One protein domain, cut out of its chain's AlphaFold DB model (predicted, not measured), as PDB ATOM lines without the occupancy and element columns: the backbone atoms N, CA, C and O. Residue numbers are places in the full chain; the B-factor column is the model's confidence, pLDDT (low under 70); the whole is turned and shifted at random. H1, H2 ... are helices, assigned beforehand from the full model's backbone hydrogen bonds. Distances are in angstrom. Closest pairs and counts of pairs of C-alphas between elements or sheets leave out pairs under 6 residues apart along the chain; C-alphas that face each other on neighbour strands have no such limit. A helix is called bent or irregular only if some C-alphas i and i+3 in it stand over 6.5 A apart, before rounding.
ATOM      1  N   GLY A   2      55.114  16.492 -12.560       69.06
ATOM      2  CA  GLY A   2      55.782  17.704 -12.058       69.06
ATOM      3  C   GLY A   2      56.127  18.707 -13.164       69.06
ATOM      4  O   GLY A   2      57.291  19.047 -13.320       69.06
ATOM      5  N   LEU A   3      55.139  19.120 -13.961       76.88
ATOM      6  CA  LEU A   3      55.303  20.098 -15.039       76.88
ATOM      7  C   LEU A   3      54.901  21.491 -14.547       76.88
ATOM      8  O   LEU A   3      53.880  21.641 -13.872       76.88
ATOM      9  N   ASN A   4      55.690  22.507 -14.899       82.00
ATOM     10  CA  ASN A   4      55.375  23.892 -14.578       82.00
ATOM     11  C   ASN A   4      54.266  24.402 -15.514       82.00
ATOM     12  O   ASN A   4      54.345  24.240 -16.732       82.00
ATOM     13  N   ILE A   5      53.224  25.027 -14.960       78.12
ATOM     14  CA  ILE A   5      52.044  25.465 -15.725       78.12
ATOM     15  C   ILE A   5      52.390  26.500 -16.803       78.12
ATOM     16  O   ILE A   5      51.686  26.609 -17.802       78.12
ATOM     17  N   THR A   6      53.498  27.224 -16.631       86.31
ATOM     18  CA  THR A   6      53.998  28.208 -17.600       86.31
ATOM     19  C   THR A   6      54.588  27.576 -18.859       86.31
ATOM     20  O   THR A   6      54.740  28.264 -19.863       86.31
ATOM     21  N   GLU A   7      54.918  26.285 -18.827       79.00
ATOM     22  CA  GLU A   7      55.532  25.555 -19.946       79.00
ATOM     23  C   GLU A   7      54.499  24.768 -20.768       79.00
ATOM     24  O   GLU A   7      54.796  24.289 -21.864       79.00
ATOM     25  N   ILE A   8      53.264  24.643 -20.272       81.56
ATOM     26  CA  ILE A   8      52.200  23.913 -20.962       81.56
ATOM     27  C   ILE A   8      51.390  24.885 -21.820       81.56
ATOM     28  O   ILE A   8      50.496  25.586 -21.346       81.56
ATOM     29  N   GLY A   9      51.653  24.871 -23.125       85.50
ATOM     30  CA  GLY A   9      50.782  25.526 -24.097       85.50
ATOM     31  C   GLY A   9      49.373  24.917 -24.102       85.50
ATOM     32  O   GLY A   9      49.197  23.705 -23.958       85.50
ATOM     33  N   THR A  10      48.350  25.739 -24.345       78.25
ATOM     34  CA  THR A  10      46.934  25.310 -24.409       78.25
ATOM     35  C   THR A  10      46.679  24.232 -25.468       78.25
ATOM     36  O   THR A  10      45.759  23.424 -25.347       78.25
ATOM     37  N   HIS A  11      47.497  24.193 -26.519       75.00
ATOM     38  CA  HIS A  11      47.469  23.145 -27.534       75.00
ATOM     39  C   HIS A  11      48.014  21.807 -27.003       75.00
ATOM     40  O   HIS A  11      47.386  20.769 -27.206       75.00
ATOM     41  N   SER A  12      49.123  21.832 -26.258       80.75
ATOM     42  CA  SER A  12      49.703  20.642 -25.622       80.75
ATOM     43  C   SER A  12      48.779  20.065 -24.553       80.75
ATOM     44  O   SER A  12      48.624  18.849 -24.479       80.75
ATOM     45  N   LEU A  13      48.095  20.921 -23.783       84.25
ATOM     46  CA  LEU A  13      47.099  20.485 -22.804       84.25
ATOM     47  C   LEU A  13      45.916  19.778 -23.481       84.25
ATOM     48  O   LEU A  13      45.552  18.675 -23.082       84.25
ATOM     49  N   ARG A  14      45.349  20.376 -24.539       79.94
ATOM     50  CA  ARG A  14      44.241  19.772 -25.299       79.94
ATOM     51  C   ARG A  14      44.633  18.427 -25.909       79.94
ATOM     52  O   ARG A  14      43.857  17.481 -25.816       79.94
ATOM     53  N   LYS A  15      45.848  18.321 -26.458       85.25
ATOM     54  CA  LYS A  15      46.407  17.051 -26.950       85.25
ATOM     55  C   LYS A  15      46.577  16.018 -25.845       85.25
ATOM     56  O   LYS A  15      46.132  14.891 -26.012       85.25
ATOM     57  N   GLY A  16      47.148  16.404 -24.708       85.69
ATOM     58  CA  GLY A  16      47.329  15.506 -23.570       85.69
ATOM     59  C   GLY A  16      46.007  14.949 -23.040       85.69
ATOM     60  O   GLY A  16      45.892  13.744 -22.839       85.69
ATOM     61  N   VAL A  17      44.992  15.805 -22.873       85.44
ATOM     62  CA  VAL A  17      43.659  15.393 -22.401       85.44
ATOM     63  C   VAL A  17      42.969  14.484 -23.413       85.44
ATOM     64  O   VAL A  17      42.442  13.447 -23.024       85.44
ATOM     65  N   ALA A  18      43.007  14.826 -24.703       84.50
ATOM     66  CA  ALA A  18      42.451  13.979 -25.754       84.50
ATOM     67  C   ALA A  18      43.097  12.590 -25.758       84.50
ATOM     68  O   ALA A  18      42.379  11.600 -25.703       84.50
ATOM     69  N   THR A  19      44.430  12.512 -25.743       83.69
ATOM     70  CA  THR A  19      45.161  11.237 -25.706       83.69
ATOM     71  C   THR A  19      44.850  10.432 -24.445       83.69
ATOM     72  O   THR A  19      44.717   9.213 -24.510       83.69
ATOM     73  N   ALA A  20      44.718  11.094 -23.292       86.94
ATOM     74  CA  ALA A  20      44.347  10.422 -22.053       86.94
ATOM     75  C   ALA A  20      42.942   9.815 -22.156       86.94
ATOM     76  O   ALA A  20      42.781   8.631 -21.882       86.94
ATOM     77  N   LEU A  21      41.950  10.590 -22.612       83.25
ATOM     78  CA  LEU A  21      40.567  10.132 -22.764       83.25
ATOM     79  C   LEU A  21      40.442   9.001 -23.785       83.25
ATOM     80  O   LEU A  21      39.749   8.024 -23.524       83.25
ATOM     81  N   THR A  22      41.147   9.079 -24.912       85.75
ATOM     82  CA  THR A  22      41.088   8.043 -25.957       85.75
ATOM     83  C   THR A  22      41.732   6.724 -25.529       85.75
ATOM     84  O   THR A  22      41.481   5.699 -26.149       85.75
ATOM     85  N   ASN A  23      42.550   6.745 -24.472       79.44
ATOM     86  CA  ASN A  23      43.173   5.562 -23.880       79.44
ATOM     87  C   ASN A  23      42.402   5.019 -22.661       79.44
ATOM     88  O   ASN A  23      42.848   4.050 -22.047       79.44
ATOM     89  N   THR A  24      41.275   5.632 -22.280       76.44
ATOM     90  CA  THR A  24      40.403   5.095 -21.223       76.44
ATOM     91  C   THR A  24      39.406   4.088 -21.786       76.44
ATOM     92  O   THR A  24      38.926   4.233 -22.910       76.44
ATOM     93  N   THR A  25      39.065   3.066 -21.001       80.38
ATOM     94  CA  THR A  25      38.015   2.103 -21.352       80.38
ATOM     95  C   THR A  25      36.678   2.835 -21.505       80.38
ATOM     96  O   THR A  25      36.243   3.514 -20.578       80.38
ATOM     97  N   GLY A  26      36.042   2.724 -22.676       81.19
ATOM     98  CA  GLY A  26      34.822   3.476 -23.010       81.19
ATOM     99  C   GLY A  26      35.061   4.915 -23.493       81.19
ATOM    100  O   GLY A  26      34.102   5.642 -23.740       81.19
ATOM    101  N   GLY A  27      36.321   5.338 -23.638       82.69
ATOM    102  CA  GLY A  27      36.674   6.613 -24.252       82.69
ATOM    103  C   GLY A  27      36.403   6.639 -25.764       82.69
ATOM    104  O   GLY A  27      36.346   5.589 -26.408       82.69
ATOM    105  N   PRO A  28      36.247   7.833 -26.367       82.81
ATOM    106  CA  PRO A  28      36.051   7.952 -27.807       82.81
ATOM    107  C   PRO A  28      37.294   7.469 -28.560       82.81
ATOM    108  O   PRO A  28      38.424   7.705 -28.133       82.81
ATOM    109  N   GLN A  29      37.093   6.853 -29.725       82.00
ATOM    110  CA  GLN A  29      38.190   6.403 -30.578       82.00
ATOM    111  C   GLN A  29      39.125   7.579 -30.908       82.00
ATOM    112  O   GLN A  29      38.655   8.641 -31.338       82.00
ATOM    113  N   ALA A  30      40.440   7.384 -30.750       81.44
ATOM    114  CA  ALA A  30      41.462   8.412 -30.993       81.44
ATOM    115  C   ALA A  30      41.301   9.096 -32.355       81.44
ATOM    116  O   ALA A  30      41.365  10.321 -32.455       81.44
ATOM    117  N   VAL A  31      40.969   8.305 -33.373       80.00
ATOM    118  CA  VAL A  31      40.677   8.754 -34.738       80.00
ATOM    119  C   VAL A  31      39.566   9.798 -34.770       80.00
ATOM    120  O   VAL A  31      39.742  10.880 -35.325       80.00
ATOM    121  N   SER A  32      38.443   9.516 -34.105       79.88
ATOM    122  CA  SER A  32      37.281  10.409 -34.068       79.88
ATOM    123  C   SER A  32      37.588  11.742 -33.380       79.88
ATOM    124  O   SER A  32      37.011  12.775 -33.731       79.88
ATOM    125  N   VAL A  33      38.497  11.735 -32.401       85.12
ATOM    126  CA  VAL A  33      38.930  12.942 -31.694       85.12
ATOM    127  C   VAL A  33      39.891  13.742 -32.565       85.12
ATOM    128  O   VAL A  33      39.751  14.957 -32.652       85.12
ATOM    129  N   TRP A  34      40.824  13.087 -33.256       83.62
ATOM    130  CA  TRP A  34      41.813  13.769 -34.095       83.62
ATOM    131  C   TRP A  34      41.176  14.370 -35.353       83.62
ATOM    132  O   TRP A  34      41.486  15.513 -35.688       83.62
ATOM    133  N   LEU A  35      40.224  13.664 -35.982       79.06
ATOM    134  CA  LEU A  35      39.442  14.182 -37.111       79.06
ATOM    135  C   LEU A  35      38.617  15.412 -36.708       79.06
ATOM    136  O   LEU A  35      38.670  16.436 -37.387       79.06
ATOM    137  N   ARG A  36      37.912  15.360 -35.567       81.12
ATOM    138  CA  ARG A  36      37.122  16.501 -35.064       81.12
ATOM    139  C   ARG A  36      37.981  17.667 -34.584       81.12
ATOM    140  O   ARG A  36      37.580  18.817 -34.727       81.12
ATOM    141  N   ALA A  37      39.157  17.386 -34.031       81.06
ATOM    142  CA  ALA A  37      40.096  18.413 -33.595       81.06
ATOM    143  C   ALA A  37      40.906  19.026 -34.754       81.06
ATOM    144  O   ALA A  37      41.693  19.946 -34.515       81.06
ATOM    145  N   GLY A  38      40.740  18.528 -35.987       81.88
ATOM    146  CA  GLY A  38      41.494  18.981 -37.157       81.88
ATOM    147  C   GLY A  38      42.995  18.716 -37.035       81.88
ATOM    148  O   GLY A  38      43.810  19.463 -37.576       81.88
ATOM    149  N   TRP A  39      43.390  17.698 -36.268       84.00
ATOM    150  CA  TRP A  39      44.797  17.363 -36.092       84.00
ATOM    151  C   TRP A  39      45.285  16.539 -37.272       84.00
ATOM    152  O   TRP A  39      44.666  15.546 -37.646       84.00
ATOM    153  N   SER A  40      46.422  16.941 -37.842       75.62
ATOM    154  CA  SER A  40      47.069  16.156 -38.887       75.62
ATOM    155  C   SER A  40      47.437  14.781 -38.334       75.62
ATOM    156  O   SER A  40      48.232  14.661 -37.400       75.62
ATOM    157  N   LEU A  41      46.853  13.753 -38.941       69.19
ATOM    158  CA  LEU A  41      47.162  12.342 -38.721       69.19
ATOM    159  C   LEU A  41      48.419  11.901 -39.498       69.19
ATOM    160  O   LEU A  41      48.753  10.718 -39.530       69.19
ATOM    161  N   GLY A  42      49.122  12.842 -40.143       80.69
ATOM    162  CA  GLY A  42      50.232  12.552 -41.048       80.69
ATOM    163  C   GLY A  42      49.805  11.659 -42.217       80.69
ATOM    164  O   GLY A  42      48.645  11.657 -42.627       80.69
ATOM    165  N   GLY A  43      50.738  10.856 -42.737       74.31
ATOM    166  CA  GLY A  43      50.468   9.901 -43.825       74.31
ATOM    167  C   GLY A  43      49.508   8.760 -43.459       74.31
ATOM    168  O   GLY A  43      49.139   7.978 -44.325       74.31
ATOM    169  N   VAL A  44      49.088   8.668 -42.194       62.47
ATOM    170  CA  VAL A  44      48.191   7.616 -41.691       62.47
ATOM    171  C   VAL A  44      46.712   8.000 -41.833       62.47
ATOM    172  O   VAL A  44      45.838   7.180 -41.576       62.47
ATOM    173  N   GLN A  45      46.417   9.235 -42.258       67.75
ATOM    174  CA  GLN A  45      45.049   9.741 -42.362       67.75
ATOM    175  C   GLN A  45      44.198   8.969 -43.376       67.75
ATOM    176  O   GLN A  45      43.038   8.703 -43.086       67.75
ATOM    177  N   GLY A  46      44.767   8.584 -44.525       67.69
ATOM    178  CA  GLY A  46      44.056   7.779 -45.529       67.69
ATOM    179  C   GLY A  46      43.713   6.387 -44.998       67.69
ATOM    180  O   GLY A  46      42.553   6.003 -44.978       67.69
ATOM    181  N   LEU A  47      44.709   5.704 -44.428       65.31
ATOM    182  CA  LEU A  47      44.554   4.344 -43.908       65.31
ATOM    183  C   LEU A  47      43.514   4.257 -42.778       65.31
ATOM    184  O   LEU A  47      42.784   3.281 -42.676       65.31
ATOM    185  N   LEU A  48      43.448   5.271 -41.909       63.59
ATOM    186  CA  LEU A  48      42.498   5.297 -40.793       63.59
ATOM    187  C   LEU A  48      41.055   5.556 -41.219       63.59
ATOM    188  O   LEU A  48      40.150   5.132 -40.509       63.59
ATOM    189  N   VAL A  49      40.848   6.290 -42.315       67.50
ATOM    190  CA  VAL A  49      39.513   6.464 -42.898       67.50
ATOM    191  C   VAL A  49      39.056   5.140 -43.498       67.50
ATOM    192  O   VAL A  49      37.930   4.731 -43.245       67.50
ATOM    193  N   ASP A  50      39.955   4.435 -44.184       68.62
ATOM    194  CA  ASP A  50      39.657   3.133 -44.786       68.62
ATOM    195  C   ASP A  50      39.408   2.039 -43.726       68.62
ATOM    196  O   ASP A  50      38.582   1.156 -43.924       68.62
ATOM    197  N   LEU A  51      40.083   2.119 -42.573       62.00
ATOM    198  CA  LEU A  51      39.928   1.193 -41.442       62.00
ATOM    199  C   LEU A  51      38.843   1.622 -40.440       62.00
ATOM    200  O   LEU A  51      38.646   0.943 -39.433       62.00
ATOM    201  N   ALA A  52      38.172   2.761 -40.646       62.97
ATOM    202  CA  ALA A  52      37.269   3.333 -39.647       62.97
ATOM    203  C   ALA A  52      36.156   2.352 -39.246       62.97
ATOM    204  O   ALA A  52      35.909   2.193 -38.050       62.97
ATOM    205  N   ASP A  53      35.574   1.650 -40.219       57.81
ATOM    206  CA  ASP A  53      34.489   0.686 -40.009       57.81
ATOM    207  C   ASP A  53      34.957  -0.571 -39.253       57.81
ATOM    208  O   ASP A  53      34.239  -1.088 -38.397       57.81
ATOM    209  N   GLU A  54      36.196  -1.016 -39.482       58.28
ATOM    210  CA  GLU A  54      36.788  -2.158 -38.771       58.28
ATOM    211  C   GLU A  54      37.146  -1.812 -37.318       58.28
ATOM    212  O   GLU A  54      37.027  -2.639 -36.411       58.28
ATOM    213  N   VAL A  55      37.558  -0.567 -37.065       56.00
ATOM    214  CA  VAL A  55      37.893  -0.105 -35.712       56.00
ATOM    215  C   VAL A  55      36.641   0.257 -34.905       56.00
ATOM    216  O   VAL A  55      36.657   0.116 -33.679       56.00
ATOM    217  N   LEU A  56      35.542   0.665 -35.558       51.22
ATOM    218  CA  LEU A  56      34.284   1.050 -34.902       51.22
ATOM    219  C   LEU A  56      33.638  -0.106 -34.118       51.22
ATOM    220  O   LEU A  56      32.994   0.125 -33.096       51.22
ATOM    221  N   LEU A  57      33.834  -1.346 -34.573       51.53
ATOM    222  CA  LEU A  57      33.230  -2.545 -33.983       51.53
ATOM    223  C   LEU A  57      34.061  -3.161 -32.847       51.53
ATOM    224  O   LEU A  57      33.657  -4.163 -32.262       51.53
ATOM    225  N   GLY A  58      35.229  -2.593 -32.518       47.94
ATOM    226  CA  GLY A  58      36.090  -3.097 -31.442       47.94
ATOM    227  C   GLY A  58      36.750  -4.453 -31.733       47.94
ATOM    228  O   GLY A  58      37.444  -4.987 -30.869       47.94
ATOM    229  N   VAL A  59      36.588  -4.990 -32.944       52.47
ATOM    230  CA  VAL A  59      37.221  -6.231 -33.405       52.47
ATOM    231  C   VAL A  59      38.412  -5.863 -34.282       52.47
ATOM    232  O   VAL A  59      38.366  -5.955 -35.502       52.47
ATOM    233  N   MET A  60      39.517  -5.435 -33.668       55.84
ATOM    234  CA  MET A  60      40.767  -5.308 -34.422       55.84
ATOM    235  C   MET A  60      41.359  -6.703 -34.621       55.84
ATOM    236  O   MET A  60      42.064  -7.211 -33.749       55.84
ATOM    237  N   CYS A  61      41.059  -7.331 -35.755       56.16
ATOM    238  CA  CYS A  61      41.789  -8.494 -36.245       56.16
ATOM    239  C   CYS A  61      42.790  -8.016 -37.295       56.16
ATOM    240  O   CYS A  61      42.403  -7.498 -38.335       56.16
ATOM    241  N   ASN A  62      44.087  -8.172 -37.037       55.38
ATOM    242  CA  ASN A  62      45.099  -7.917 -38.053       55.38
ATOM    243  C   ASN A  62      45.240  -9.175 -38.934       55.38
ATOM    244  O   ASN A  62      45.722 -10.200 -38.443       55.38
ATOM    245  N   PRO A  63      44.870  -9.138 -40.229       58.75
ATOM    246  CA  PRO A  63      44.858 -10.327 -41.081       58.75
ATOM    247  C   PRO A  63      46.257 -10.886 -41.378       58.75
ATOM    248  O   PRO A  63      46.372 -12.077 -41.679       58.75
ATOM    249  N   VAL A  64      47.297 -10.051 -41.260       61.22
ATOM    250  CA  VAL A  64      48.702 -10.399 -41.521       61.22
ATOM    251  C   VAL A  64      49.349 -11.042 -40.297       61.22
ATOM    252  O   VAL A  64      50.030 -12.052 -40.429       61.22
ATOM    253  N   SER A  65      49.126 -10.494 -39.099       68.25
ATOM    254  CA  SER A  65      49.700 -11.035 -37.858       68.25
ATOM    255  C   SER A  65      48.785 -12.015 -37.123       68.25
ATOM    256  O   SER A  65      49.212 -12.618 -36.141       68.25
ATOM    257  N   LYS A  66      47.527 -12.154 -37.563       66.25
ATOM    258  CA  LYS A  66      46.451 -12.904 -36.887       66.25
ATOM    259  C   LYS A  66      46.199 -12.458 -35.442       66.25
ATOM    260  O   LYS A  66      45.562 -13.171 -34.671       66.25
ATOM    261  N   MET A  67      46.678 -11.273 -35.062       53.19
ATOM    262  CA  MET A  67      46.430 -10.712 -33.740       53.19
ATOM    263  C   MET A  67      45.004 -10.176 -33.672       53.19
ATOM    264  O   MET A  67      44.635  -9.303 -34.456       53.19
ATOM    265  N   MET A  68      44.230 -10.674 -32.712       63.09
ATOM    266  CA  MET A  68      42.887 -10.197 -32.406       63.09
ATOM    267  C   MET A  68      42.931  -9.432 -31.082       63.09
ATOM    268  O   MET A  68      43.290  -9.994 -30.045       63.09
ATOM    269  N   ALA A  69      42.595  -8.143 -31.103       61.69
ATOM    270  CA  ALA A  69      42.386  -7.385 -29.881       61.69
ATOM    271  C   ALA A  69      41.098  -7.899 -29.232       61.69
ATOM    272  O   ALA A  69      40.000  -7.579 -29.670       61.69
ATOM    273  N   THR A  70      41.224  -8.712 -28.188       61.44
ATOM    274  CA  THR A  70      40.081  -9.322 -27.492       61.44
ATOM    275  C   THR A  70      39.236  -8.311 -26.713       61.44
ATOM    276  O   THR A  70      38.293  -8.712 -26.039       61.44
ATOM    277  N   GLY A  71      39.589  -7.017 -26.730       62.53
ATOM    278  CA  GLY A  71      38.928  -5.935 -25.985       62.53
ATOM    279  C   GLY A  71      39.017  -6.058 -24.459       62.53
ATOM    280  O   GLY A  71      38.804  -5.080 -23.750       62.53
ATOM    281  N   ILE A  72      39.374  -7.237 -23.950       56.41
ATOM    282  CA  ILE A  72      39.461  -7.581 -22.539       56.41
ATOM    283  C   ILE A  72      40.945  -7.625 -22.178       56.41
ATOM    284  O   ILE A  72      41.651  -8.557 -22.578       56.41
ATOM    285  N   PRO A  73      41.449  -6.629 -21.433       61.47
ATOM    286  CA  PRO A  73      42.809  -6.658 -20.938       61.47
ATOM    287  C   PRO A  73      43.080  -7.964 -20.172       61.47
ATOM    288  O   PRO A  73      42.237  -8.395 -19.384       61.47
ATOM    289  N   PRO A  74      44.262  -8.583 -20.330       64.38
ATOM    290  CA  PRO A  74      44.562  -9.903 -19.767       64.38
ATOM    291  C   PRO A  74      44.436  -9.968 -18.236       64.38
ATOM    292  O   PRO A  74      44.227 -11.041 -17.680       64.38
ATOM    293  N   HIS A  75      44.515  -8.825 -17.550       71.75
ATOM    294  CA  HIS A  75      44.312  -8.740 -16.106       71.75
ATOM    295  C   HIS A  75      42.842  -8.924 -15.683       71.75
ATOM    296  O   HIS A  75      42.594  -9.380 -14.573       71.75
ATOM    297  N   VAL A  76      41.865  -8.631 -16.552       73.94
ATOM    298  CA  VAL A  76      40.437  -8.852 -16.259       73.94
ATOM    299  C   VAL A  76      40.140 -10.350 -16.194       73.94
ATOM    300  O   VAL A  76      39.523 -10.805 -15.241       73.94
ATOM    301  N   ALA A  77      40.701 -11.147 -17.109       70.25
ATOM    302  CA  ALA A  77      40.608 -12.611 -17.055       70.25
ATOM    303  C   ALA A  77      41.323 -13.226 -15.830       70.25
ATOM    304  O   ALA A  77      41.055 -14.360 -15.435       70.25
TER     305      ALA A  77
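What this domain is: This is residues 2 to 77 of the 416 residues of an uncharacterized protein of Aphanomyces astaci (UniProt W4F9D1). A loose, open arch of short helices: H1 and H2 meet near their ends as a V, H3 and H4 curve on from H2, and a long unnamed tail, residues 57 to 73, runs to small H5. The printed part has 76 residues, 38 of them in these five helices, with no named strand: all helix. The radius of gyration of the C-alphas is 15.4 A, the spans 46 by 34 by 20 A.

How they stand to each other: H1, residues 10 to 22, touches H2, residues 30 to 36, with residues 18 to 22 alone, opposite ways at a steep tilt of 45 degrees; the closest C-alphas, Thr 22 and Ala 30, are 5.1 A apart. H2 is close but not clearly touching H3, residues 42 to 50, about perpendicular at 81 degrees; the closest C-alphas, Val 31 and Leu 48, are 7.2 A apart. H3 and H4, residues 52 to 56, meet only through their link. H5, residues 74 to 77, is apart from the others. Every O i to N i+4 pair is within hydrogen-bond range in H1, H2 and H4, 3 of 5 in H3; H5 is too short for one.

Where its parts are: H1 runs 18.3 A from C-alpha 10 at (46.934, 25.310, -24.409). H3, 14.6 A long, is only just irregular: C-alphas 43 and 46 are 7.0 A apart. H5 ends at C-alpha 77, (40.608, -12.611, -17.055).

The domain as a whole: The printed part has no cut. The H4 to H5 link is long, 17 residues. Residues 62 to 67 stand free. Residues 2, 41 and 44 to 74 have pLDDT under 70.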